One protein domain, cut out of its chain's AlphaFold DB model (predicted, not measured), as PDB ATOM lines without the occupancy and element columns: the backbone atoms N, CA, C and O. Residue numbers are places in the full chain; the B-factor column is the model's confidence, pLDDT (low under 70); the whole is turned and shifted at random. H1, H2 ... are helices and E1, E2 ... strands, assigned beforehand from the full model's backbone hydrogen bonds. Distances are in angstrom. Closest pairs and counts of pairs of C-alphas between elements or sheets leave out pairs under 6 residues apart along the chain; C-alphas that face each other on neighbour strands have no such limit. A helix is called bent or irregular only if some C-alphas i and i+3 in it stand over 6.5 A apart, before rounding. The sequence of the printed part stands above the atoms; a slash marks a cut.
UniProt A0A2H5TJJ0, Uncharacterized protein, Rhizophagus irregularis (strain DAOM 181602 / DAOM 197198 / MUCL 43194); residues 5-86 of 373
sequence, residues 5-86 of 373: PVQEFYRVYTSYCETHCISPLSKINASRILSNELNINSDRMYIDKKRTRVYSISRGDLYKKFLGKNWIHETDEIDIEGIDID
ATOM      1  N   PRO A   5      19.042  68.972 195.471       83.75
ATOM      2  CA  PRO A   5      19.710  68.652 194.215       83.75
ATOM      3  C   PRO A   5      19.660  69.831 193.242       83.75
ATOM      4  O   PRO A   5      18.589  70.359 192.940       83.75
ATOM      5  N   VAL A   6      20.819  70.220 192.705       83.88
ATOM      6  CA  VAL A   6      20.952  71.368 191.789       83.88
ATOM      7  C   VAL A   6      20.071  71.182 190.552       83.88
ATOM      8  O   VAL A   6      19.477  72.132 190.050       83.88
ATOM      9  N   GLN A   7      19.956  69.944 190.065       79.62
ATOM     10  CA  GLN A   7      19.119  69.609 188.913       79.62
ATOM     11  C   GLN A   7      17.624  69.769 189.211       79.62
ATOM     12  O   GLN A   7      16.899  70.318 188.385       79.62
ATOM     13  N   GLU A   8      17.170  69.327 190.383       81.75
ATOM     14  CA  GLU A   8      15.781  69.486 190.823       81.75
ATOM     15  C   GLU A   8      15.434  70.968 190.969       81.75
ATOM     16  O   GLU A   8      14.446  71.432 190.400       81.75
ATOM     17  N   PHE A   9      16.299  71.728 191.649       84.44
ATOM     18  CA  PHE A   9      16.166  73.177 191.788       84.44
ATOM     19  C   PHE A   9      16.051  73.863 190.425       84.44
ATOM     20  O   PHE A   9      15.108  74.616 190.183       84.44
ATOM     21  N   TYR A  10      16.978  73.572 189.511       84.50
ATOM     22  CA  TYR A  10      17.019  74.235 188.214       84.50
ATOM     23  C   TYR A  10      15.851  73.839 187.302       84.50
ATOM     24  O   TYR A  10      15.357  74.671 186.540       84.50
ATOM     25  N   ARG A  11      15.351  72.601 187.409       80.88
ATOM     26  CA  ARG A  11      14.141  72.177 186.693       80.88
ATOM     27  C   ARG A  11      12.916  72.957 187.167       80.88
ATOM     28  O   ARG A  11      12.144  73.434 186.339       80.88
ATOM     29  N   VAL A  12      12.746  73.108 188.482       82.00
ATOM     30  CA  VAL A  12      11.641  73.895 189.059       82.00
ATOM     31  C   VAL A  12      11.767  75.370 188.669       82.00
ATOM     32  O   VAL A  12      10.786  75.965 188.236       82.00
ATOM     33  N   TYR A  13      12.975  75.934 188.745       82.25
ATOM     34  CA  TYR A  13      13.266  77.307 188.326       82.25
ATOM     35  C   TYR A  13      12.919  77.555 186.852       82.25
ATOM     36  O   TYR A  13      12.202  78.501 186.539       82.25
ATOM     37  N   THR A  14      13.372  76.682 185.953       79.69
ATOM     38  CA  THR A  14      13.099  76.808 184.514       79.69
ATOM     39  C   THR A  14      11.599  76.719 184.223       79.69
ATOM     40  O   THR A  14      11.070  77.563 183.510       79.69
ATOM     41  N   SER A  15      10.893  75.770 184.848       76.25
ATOM     42  CA  SER A  15       9.431  75.634 184.730       76.25
ATOM     43  C   SER A  15       8.682  76.890 185.209       76.25
ATOM     44  O   SER A  15       7.742  77.365 184.566       76.25
ATOM     45  N   TYR A  16       9.131  77.490 186.316       81.31
ATOM     46  CA  TYR A  16       8.600  78.767 186.790       81.31
ATOM     47  C   TYR A  16       8.850  79.896 185.776       81.31
ATOM     48  O   TYR A  16       7.939  80.636 185.419       81.31
ATOM     49  N   CYS A  17      10.064  80.009 185.238       77.19
ATOM     50  CA  CYS A  17      10.366  81.003 184.211       77.19
ATOM     51  C   CYS A  17       9.481  80.838 182.964       77.19
ATOM     52  O   CYS A  17       8.913  81.820 182.487       77.19
ATOM     53  N   GLU A  18       9.286  79.608 182.488       77.62
ATOM     54  CA  GLU A  18       8.419  79.303 181.343       77.62
ATOM     55  C   GLU A  18       6.963  79.714 181.591       77.62
ATOM     56  O   GLU A  18       6.361  80.403 180.765       77.62
ATOM     57  N   THR A  19       6.402  79.346 182.747       78.44
ATOM     58  CA  THR A  19       5.014  79.690 183.110       78.44
ATOM     59  C   THR A  19       4.791  81.196 183.242       78.44
ATOM     60  O   THR A  19       3.713  81.688 182.909       78.44
ATOM     61  N   HIS A  20       5.819  81.943 183.645       79.62
ATOM     62  CA  HIS A  20       5.774  83.396 183.788       79.62
ATOM     63  C   HIS A  20       6.293  84.167 182.559       79.62
ATOM     64  O   HIS A  20       6.382  85.393 182.611       79.62
ATOM     65  N   CYS A  21       6.594  83.488 181.442       82.56
ATOM     66  CA  CYS A  21       7.147  84.096 180.220       82.56
ATOM     67  C   CYS A  21       8.456  84.879 180.453       82.56
ATOM     68  O   CYS A  21       8.716  85.894 179.807       82.56
ATOM     69  N   ILE A  22       9.282  84.403 181.384       82.62
ATOM     70  CA  ILE A  22      10.600  84.952 181.710       82.62
ATOM     71  C   ILE A  22      11.658  84.056 181.066       82.62
ATOM     72  O   ILE A  22      11.571  82.833 181.132       82.62
ATOM     73  N   SER A  23      12.692  84.652 180.472       79.19
ATOM     74  CA  SER A  23      13.847  83.885 180.000       79.19
ATOM     75  C   SER A  23      14.644  83.351 181.199       79.19
ATOM     76  O   SER A  23      15.134  84.162 181.992       79.19
ATOM     77  N   PRO A  24      14.801  82.023 181.357       78.50
ATOM     78  CA  PRO A  24      15.576  81.466 182.458       78.50
ATOM     79  C   PRO A  24      17.061  81.813 182.303       78.50
ATOM     80  O   PRO A  24      17.622  81.783 181.205       78.50
ATOM     81  N   LEU A  25      17.718  82.121 183.420       76.94
ATOM     82  CA  LEU A  25      19.177  82.189 183.484       76.94
ATOM     83  C   LEU A  25      19.759  80.800 183.254       76.94
ATOM     84  O   LEU A  25      19.183  79.828 183.724       76.94
ATOM     85  N   SER A  26      20.935  80.711 182.626       77.12
ATOM     86  CA  SER A  26      21.651  79.436 182.532       77.12
ATOM     87  C   SER A  26      21.938  78.867 183.925       77.12
ATOM     88  O   SER A  26      22.163  79.605 184.888       77.12
ATOM     89  N   LYS A  27      21.995  77.539 184.035       79.88
ATOM     90  CA  LYS A  27      22.266  76.822 185.292       79.88
ATOM     91  C   LYS A  27      23.543  77.288 185.989       79.88
ATOM     92  O   LYS A  27      23.585  77.382 187.216       79.88
ATOM     93  N   ILE A  28      24.563  77.626 185.203       77.00
ATOM     94  CA  ILE A  28      25.838  78.166 185.687       77.00
ATOM     95  C   ILE A  28      25.644  79.564 186.269       77.00
ATOM     96  O   ILE A  28      26.096  79.832 187.379       77.00
ATOM     97  N   ASN A  29      24.939  80.444 185.557       78.06
ATOM     98  CA  ASN A  29      24.686  81.802 186.030       78.06
ATOM     99  C   ASN A  29      23.813  81.798 187.287       78.06
ATOM    100  O   ASN A  29      24.133  82.493 188.249       78.06
ATOM    101  N   ALA A  30      22.778  80.955 187.328       83.12
ATOM    102  CA  ALA A  30      21.977  80.738 188.528       83.12
ATOM    103  C   ALA A  30      22.851  80.254 189.700       83.12
ATOM    104  O   ALA A  30      22.796  80.825 190.786       83.12
ATOM    105  N   SER A  31      23.729  79.271 189.471       83.50
ATOM    106  CA  SER A  31      24.649  78.765 190.503       83.50
ATOM    107  C   SER A  31      25.630  79.833 190.997       83.50
ATOM    108  O   SER A  31      25.875  79.923 192.197       83.50
ATOM    109  N   ARG A  32      26.153  80.682 190.103       83.31
ATOM    110  CA  ARG A  32      27.028  81.806 190.469       83.31
ATOM    111  C   ARG A  32      26.315  82.839 191.330       83.31
ATOM    112  O   ARG A  32      26.910  83.317 192.286       83.31
ATOM    113  N   ILE A  33      25.058  83.162 191.031       84.75
ATOM    114  CA  ILE A  33      24.261  84.070 191.870       84.75
ATOM    115  C   ILE A  33      24.064  83.452 193.257       84.75
ATOM    116  O   ILE A  33      24.324  84.110 194.259       84.75
ATOM    117  N   LEU A  34      23.671  82.178 193.331       87.88
ATOM    118  CA  LEU A  34      23.493  81.492 194.616       87.88
ATOM    119  C   LEU A  34      24.791  81.466 195.443       87.88
ATOM    120  O   LEU A  34      24.753  81.719 196.646       87.88
ATOM    121  N   SER A  35      25.939  81.230 194.807       86.06
ATOM    122  CA  SER A  35      27.239  81.241 195.484       86.06
ATOM    123  C   SER A  35      27.662  82.654 195.901       86.06
ATOM    124  O   SER A  35      27.839  82.915 197.087       86.06
ATOM    125  N   ASN A  36      27.736  83.601 194.968       85.00
ATOM    126  CA  ASN A  36      28.295  84.930 195.231       85.00
ATOM    127  C   ASN A  36      27.388  85.796 196.112       85.00
ATOM    128  O   ASN A  36      27.872  86.508 196.989       85.00
ATOM    129  N   GLU A  37      26.073  85.752 195.888       88.38
ATOM    130  CA  GLU A  37      25.136  86.644 196.574       88.38
ATOM    131  C   GLU A  37      24.564  86.036 197.845       88.38
ATOM    132  O   GLU A  37      24.359  86.750 198.831       88.38
ATOM    133  N   LEU A  38      24.278  84.732 197.823       87.31
ATOM    134  CA  LEU A  38      23.638  84.040 198.939       87.31
ATOM    135  C   LEU A  38      24.625  83.207 199.765       87.31
ATOM    136  O   LEU A  38      24.228  82.676 200.808       87.31
ATOM    137  N   ASN A  39      25.898  83.126 199.360       87.00
ATOM    138  CA  ASN A  39      26.921  82.290 199.991       87.00
ATOM    139  C   ASN A  39      26.444  80.835 200.131       87.00
ATOM    140  O   ASN A  39      26.503  80.244 201.212       87.00
ATOM    141  N   ILE A  40      25.846  80.309 199.057       88.19
ATOM    142  CA  ILE A  40      25.357  78.933 198.965       88.19
ATOM    143  C   ILE A  40      26.325  78.154 198.094       88.19
ATOM    144  O   ILE A  40      26.380  78.334 196.877       88.19
ATOM    145  N   ASN A  41      27.051  77.249 198.734       84.00
ATOM    146  CA  ASN A  41      27.929  76.330 198.039       84.00
ATOM    147  C   ASN A  41      27.167  75.069 197.642       84.00
ATOM    148  O   ASN A  41      26.134  74.714 198.219       84.00
ATOM    149  N   SER A  42      27.689  74.407 196.621       84.38
ATOM    150  CA  SER A  42      27.190  73.118 196.175       84.38
ATOM    151  C   SER A  42      28.279  72.072 196.314       84.38
ATOM    152  O   SER A  42      29.383  72.292 195.813       84.38
ATOM    153  N   ASP A  43      27.929  70.922 196.865       80.62
ATOM    154  CA  ASP A  43      28.811  69.773 196.989       80.62
ATOM    155  C   ASP A  43      28.383  68.668 196.013       80.62
ATOM    156  O   ASP A  43      27.248  68.620 195.529       80.62
ATOM    157  N   ARG A  44      29.309  67.769 195.668       77.25
ATOM    158  CA  ARG A  44      28.996  66.568 194.877       77.25
ATOM    159  C   ARG A  44      28.858  65.385 195.826       77.25
ATOM    160  O   ARG A  44      29.822  65.022 196.491       77.25
ATOM    161  N   MET A  45      27.688  64.758 195.845       77.88
ATOM    162  CA  MET A  45      27.380  63.614 196.707       77.88
ATOM    163  C   MET A  45      26.817  62.456 195.882       77.88
ATOM    164  O   MET A  45      26.340  62.654 194.766       77.88
ATOM    165  N   TYR A  46      26.880  61.234 196.411       75.75
ATOM    166  CA  TYR A  46      26.237  60.080 195.785       75.75
ATOM    167  C   TYR A  46      24.812  59.922 196.326       75.75
ATOM    168  O   TYR A  46      24.630  59.629 197.504       75.75
ATOM    169  N   ILE A  47      23.815  60.093 195.460       75.06
ATOM    170  CA  ILE A  47      22.397  59.828 195.733       75.06
ATOM    171  C   ILE A  47      21.986  58.672 194.819       75.06
ATOM    172  O   ILE A  47      22.208  58.731 193.614       75.06
ATOM    173  N   ASP A  48      21.455  57.582 195.376       74.38
ATOM    174  CA  ASP A  48      21.024  56.397 194.610       74.38
ATOM    175  C   ASP A  48      22.102  55.811 193.677       74.38
ATOM    176  O   ASP A  48      21.832  55.419 192.543       74.38
ATOM    177  N   LYS A  49      23.355  55.758 194.157       73.81
ATOM    178  CA  LYS A  49      24.554  55.353 193.386       73.81
ATOM    179  C   LYS A  49      24.898  56.277 192.208       73.81
ATOM    180  O   LYS A  49      25.837  55.986 191.472       73.81
ATOM    181  N   LYS A  50      24.193  57.399 192.049       70.00
ATOM    182  CA  LYS A  50      24.469  58.438 191.055       70.00
ATOM    183  C   LYS A  50      25.162  59.621 191.707       70.00
ATOM    184  O   LYS A  50      24.811  60.028 192.812       70.00
ATOM    185  N   ARG A  51      26.159  60.187 191.029       69.00
ATOM    186  CA  ARG A  51      26.861  61.376 191.518       69.00
ATOM    187  C   ARG A  51      26.037  62.618 191.186       69.00
ATOM    188  O   ARG A  51      25.973  63.046 190.036       69.00
ATOM    189  N   THR A  52      25.423  63.213 192.198       76.31
ATOM    190  CA  THR A  52      24.535  64.368 192.070       76.31
ATOM    191  C   THR A  52      25.153  65.579 192.753       76.31
ATOM    192  O   THR A  52      25.675  65.499 193.865       76.31
ATOM    193  N   ARG A  53      25.101  66.728 192.079       83.25
ATOM    194  CA  ARG A  53      25.465  68.011 192.683       83.25
ATOM    195  C   ARG A  53      24.283  68.511 193.508       83.25
ATOM    196  O   ARG A  53      23.168  68.588 192.987       83.25
ATOM    197  N   VAL A  54      24.520  68.832 194.771       85.56
ATOM    198  CA  VAL A  54      23.509  69.292 195.728       85.56
ATOM    199  C   VAL A  54      23.939  70.618 196.333       85.56
ATOM    200  O   VAL A  54      25.124  70.835 196.554       85.56
ATOM    201  N   TYR A  55      22.998  71.521 196.581       86.94
ATOM    202  CA  TYR A  55      23.242  72.669 197.445       86.94
ATOM    203  C   TYR A  55      23.123  72.217 198.894       86.94
ATOM    204  O   TYR A  55      22.110  71.615 199.260       86.94
ATOM    205  N   SER A  56      24.128  72.545 199.704       84.94
ATOM    206  CA  SER A  56      24.208  72.197 201.129       84.94
ATOM    207  C   SER A  56      23.331  73.154 201.952       84.94
ATOM    208  O   SER A  56      23.798  73.893 202.819       84.94
ATOM    209  N   ILE A  57      22.051  73.238 201.574       84.69
ATOM    210  CA  ILE A  57      21.043  74.128 202.145       84.69
ATOM    211  C   ILE A  57      19.646  73.507 202.045       84.69
ATOM    212  O   ILE A  57      19.253  72.939 201.022       84.69
ATOM    213  N   SER A  58      18.852  73.689 203.099       83.25
ATOM    214  CA  SER A  58      17.443  73.304 203.095       83.25
ATOM    215  C   SER A  58      16.592  74.287 202.277       83.25
ATOM    216  O   SER A  58      16.921  75.467 202.143       83.25
ATOM    217  N   ARG A  59      15.432  73.839 201.780       77.50
ATOM    218  CA  ARG A  59      14.470  74.714 201.079       77.50
ATOM    219  C   ARG A  59      14.002  75.894 201.946       77.50
ATOM    220  O   ARG A  59      13.839  76.998 201.437       77.50
ATOM    221  N   GLY A  60      13.816  75.673 203.250       81.06
ATOM    222  CA  GLY A  60      13.404  76.719 204.190       81.06
ATOM    223  C   GLY A  60      14.503  77.751 204.455       81.06
ATOM    224  O   GLY A  60      14.226  78.945 204.525       81.06
ATOM    225  N   ASP A  61      15.764  77.328 204.551       85.44
ATOM    226  CA  ASP A  61      16.876  78.267 204.743       85.44
ATOM    227  C   ASP A  61      17.224  79.014 203.455       85.44
ATOM    228  O   ASP A  61      17.606  80.185 203.505       85.44
ATOM    229  N   LEU A  62      17.016  78.374 202.302       84.50
ATOM    230  CA  LEU A  62      17.057  79.033 201.003       84.50
ATOM    231  C   LEU A  62      16.046  80.187 200.970       84.50
ATOM    232  O   LEU A  62      16.433  81.320 200.696       84.50
ATOM    233  N   TYR A  63      14.788  79.931 201.348       82.00
ATOM    234  CA  TYR A  63      13.745  80.957 201.448       82.00
ATOM    235  C   TYR A  63      14.150  82.122 202.363       82.00
ATOM    236  O   TYR A  63      14.095  83.278 201.950       82.00
ATOM    237  N   LYS A  64      14.654  81.835 203.569       86.69
ATOM    238  CA  LYS A  64      15.129  82.876 204.499       86.69
ATOM    239  C   LYS A  64      16.239  83.744 203.897       86.69
ATOM    240  O   LYS A  64      16.260  84.947 204.142       86.69
ATOM    241  N   LYS A  65      17.160  83.165 203.114       89.69
ATOM    242  CA  LYS A  65      18.221  83.926 202.429       89.69
ATOM    243  C   LYS A  65      17.659  84.846 201.345       89.69
ATOM    244  O   LYS A  65      18.082  85.996 201.268       89.69
ATOM    245  N   PHE A  66      16.706  84.362 200.548       85.88
ATOM    246  CA  PHE A  66      16.016  85.185 199.550       85.88
ATOM    247  C   PHE A  66      15.236  86.335 200.208       85.88
ATOM    248  O   PHE A  66      15.339  87.478 199.757       85.88
ATOM    249  N   LEU A  67      14.534  86.058 201.311       84.69
ATOM    250  CA  LEU A  67      13.807  87.066 202.083       84.69
ATOM    251  C   LEU A  67      14.758  88.103 202.696       84.69
ATOM    252  O   LEU A  67      14.528  89.298 202.567       84.69
ATOM    253  N   GLY A  68      15.875  87.667 203.287       84.12
ATOM    254  CA  GLY A  68      16.884  88.562 203.867       84.12
ATOM    255  C   GLY A  68      17.584  89.475 202.852       84.12
ATOM    256  O   GLY A  68      18.168  90.486 203.236       84.12
ATOM    257  N   LYS A  69      17.523  89.143 201.558       84.88
ATOM    258  CA  LYS A  69      17.990  89.988 200.449       84.88
ATOM    259  C   LYS A  69      16.879  90.859 199.845       84.88
ATOM    260  O   LYS A  69      17.151  91.594 198.897       84.88
ATOM    261  N   ASN A  70      15.656  90.792 200.377       82.50
ATOM    262  CA  ASN A  70      14.448  91.421 199.837       82.50
ATOM    263  C   ASN A  70      14.184  91.045 198.366       82.50
ATOM    264  O   ASN A  70      13.701  91.865 197.589       82.50
ATOM    265  N   TRP A  71      14.560  89.830 197.961       80.94
ATOM    266  CA  TRP A  71      14.332  89.340 196.594       80.94
ATOM    267  C   TRP A  71      12.955  88.708 196.420       80.94
ATOM    268  O   TRP A  71      12.471  88.596 195.299       80.94
ATOM    269  N   ILE A  72      12.353  88.303 197.532       78.19
ATOM    270  CA  ILE A  72      10.984  87.815 197.629       78.19
ATOM    271  C   ILE A  72      10.300  88.549 198.777       78.19
ATOM    272  O   ILE A  72      10.956  88.949 199.746       78.19
ATOM    273  N   HIS A  73       8.996  88.741 198.660       67.25
ATOM    274  CA  HIS A  73       8.156  89.291 199.714       67.25
ATOM    275  C   HIS A  73       7.476  88.161 200.487       67.25
ATOM    276  O   HIS A  73       7.193  87.103 199.935       67.25
ATOM    277  N   GLU A  74       7.162  88.389 201.765       60.59
ATOM    278  CA  GLU A  74       6.452  87.410 202.612       60.59
ATOM    279  C   GLU A  74       5.076  87.010 202.046       60.59
ATOM    280  O   GLU A  74       4.528  85.979 202.423       60.59
ATOM    281  N   THR A  75       4.526  87.820 201.137       56.69
ATOM    282  CA  THR A  75       3.254  87.589 200.440       56.69
ATOM    283  C   THR A  75       3.398  86.876 199.099       56.69
ATOM    284  O   THR A  75       2.382  86.637 198.447       56.69
ATOM    285  N   ASP A  76       4.620  86.598 198.638       59.12
ATOM    286  CA  ASP A  76       4.802  85.723 197.485       59.12
ATOM    287  C   ASP A  76       4.288  84.344 197.920       59.12
ATOM    288  O   ASP A  76       4.838  83.742 198.839       59.12
ATOM    289  N   GLU A  77       3.175  83.882 197.336       51.88
ATOM    290  CA  GLU A  77       2.563  82.576 197.622       51.88
ATOM    291  C   GLU A  77       3.527  81.456 197.209       51.88
ATOM    292  O   GLU A  77       3.414  80.849 196.145       51.88
ATOM    293  N   ILE A  78       4.527  81.185 198.042       55.16
ATOM    294  CA  ILE A  78       5.349  79.997 197.922       55.16
ATOM    295  C   ILE A  78       4.674  78.959 198.800       55.16
ATOM    296  O   ILE A  78       4.802  78.994 200.022       55.16
ATOM    297  N   ASP A  79       3.939  78.045 198.170       45.44
ATOM    298  CA  ASP A  79       3.377  76.871 198.835       45.44
ATOM    299  C   ASP A  79       4.545  75.948 199.234       45.44
ATOM    300  O   ASP A  79       4.954  75.018 198.529       45.44
ATOM    301  N   ILE A  80       5.221  76.313 200.324       52.38
ATOM    302  CA  ILE A  80       6.230  75.486 200.965       52.38
ATOM    303  C   ILE A  80       5.446  74.565 201.886       52.38
ATOM    304  O   ILE A  80       5.185  74.907 203.036       52.38
ATOM    305  N   GLU A  81       5.058  73.407 201.349       43.91
ATOM    306  CA  GLU A  81       4.475  72.286 202.087       43.91
ATOM    307  C   GLU A  81       5.164  72.154 203.468       43.91
ATOM    308  O   GLU A  81       6.310  71.707 203.568       43.91
ATOM    309  N   GLY A  82       4.495  72.619 204.534       45.88
ATOM    310  CA  GLY A  82       4.938  72.460 205.924       45.88
ATOM    311  C   GLY A  82       5.564  73.656 206.665       45.88
ATOM    312  O   GLY A  82       6.153  73.411 207.718       45.88
ATOM    313  N   ILE A  83       5.453  74.912 206.208       47.19
ATOM    314  CA  ILE A  83       5.836  76.084 207.032       47.19
ATOM    315  C   ILE A  83       4.596  76.919 207.381       47.19
ATOM    316  O   ILE A  83       4.043  77.612 206.536       47.19
ATOM    317  N   ASP A  84       4.180  76.842 208.645       38.69
ATOM    318  CA  ASP A  84       3.096  77.637 209.230       38.69
ATOM    319  C   ASP A  84       3.634  79.046 209.541       38.69
ATOM    320  O   ASP A  84       4.369  79.246 210.512       38.69
ATOM    321  N   ILE A  85       3.361  80.009 208.662       43.78
ATOM    322  CA  ILE A  85       3.634  81.433 208.893       43.78
ATOM    323  C   ILE A  85       2.307  82.183 208.827       43.78
ATOM    324  O   ILE A  85       1.752  82.415 207.753       43.78
ATOM    325  N   ASP A  86       1.802  82.530 210.013       41.94
ATOM    326  CA  ASP A  86       0.625  83.372 210.224       41.94
ATOM    327  C   ASP A  86       0.742  84.679 209.422       41.94
ATOM    328  O   ASP A  86       1.645  85.494 209.617       41.94
TER     329      ASP A  86
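AT A GLANCE: This is residues 5 to 86 of the 373 residues of an uncharacterized protein of Rhizophagus irregularis (strain DAOM 181602 / DAOM 197198 / MUCL 43194) (UniProt A0A2H5TJJ0). A two-stranded hairpin, E1 and E2, makes one end of the domain, and three helices with few contacts between them, H1, H2 and H3, spread from near its open end. Residues 69 to 86, with no named element, follow H3 and run to the far end from the hairpin's turn. The printed part has 82 residues, with three named helices and two named strands that follow along the chain as H1, H2, E1, E2, H3; the sheet, E1 - E2, is antiparallel and the class is mixed, helices and strands. It is only just compact, close to loose, with a radius of gyration of the C-alphas of 13.6 A and spans of 40 by 29 by 24 A.

IN THESE COORDINATES: Find C-alpha 42 at (27.190, 73.118, 196.175), where E1, residues 42 to 47, begins; it is 14.1 A long. E2, residues 50 to 55, covers 15.6 A. Look back to C-alpha 6 at (20.952, 71.368, 191.789) for H1, residues 6 to 19, 20.0 A. H2, residues 27 to 38, measures 15.5 A. H3, residues 59 to 68, runs 14.3 A to C-alpha 68 at (16.884, 88.562, 203.867).

HOW THE PARTS SIT: In the hairpin E1 and E2, at 146 degrees between directions, look for N 43 and O 54 at 2.8 A and N 52 and O 45 at 2.8 A, within hydrogen-bond range. The closest C-alphas of H1 and E2, Val 6 and Val 54, are 5.1 A apart. H1 and H2 are close but not clearly touching, about perpendicular at 77 degrees; their closest C-alphas, Tyr 10 and Lys 27, are 6.5 A apart. H2 and H3 are close but not clearly touching, at a steep tilt of 62 degrees, the same way; their closest C-alphas, Leu 38 and Lys 65, are 6.4 A apart. H1 and H3 are apart. In H1, H2 and H3 every O i to N i+4 pair is within hydrogen-bond range.

THE WHOLE: The two C-alphas farthest apart, Lys 49 and Asp 86, are 40.5 A apart. The printed part has no cut and no long link. The model's pLDDT is under 70 at residue 51 and residues 73 to 86.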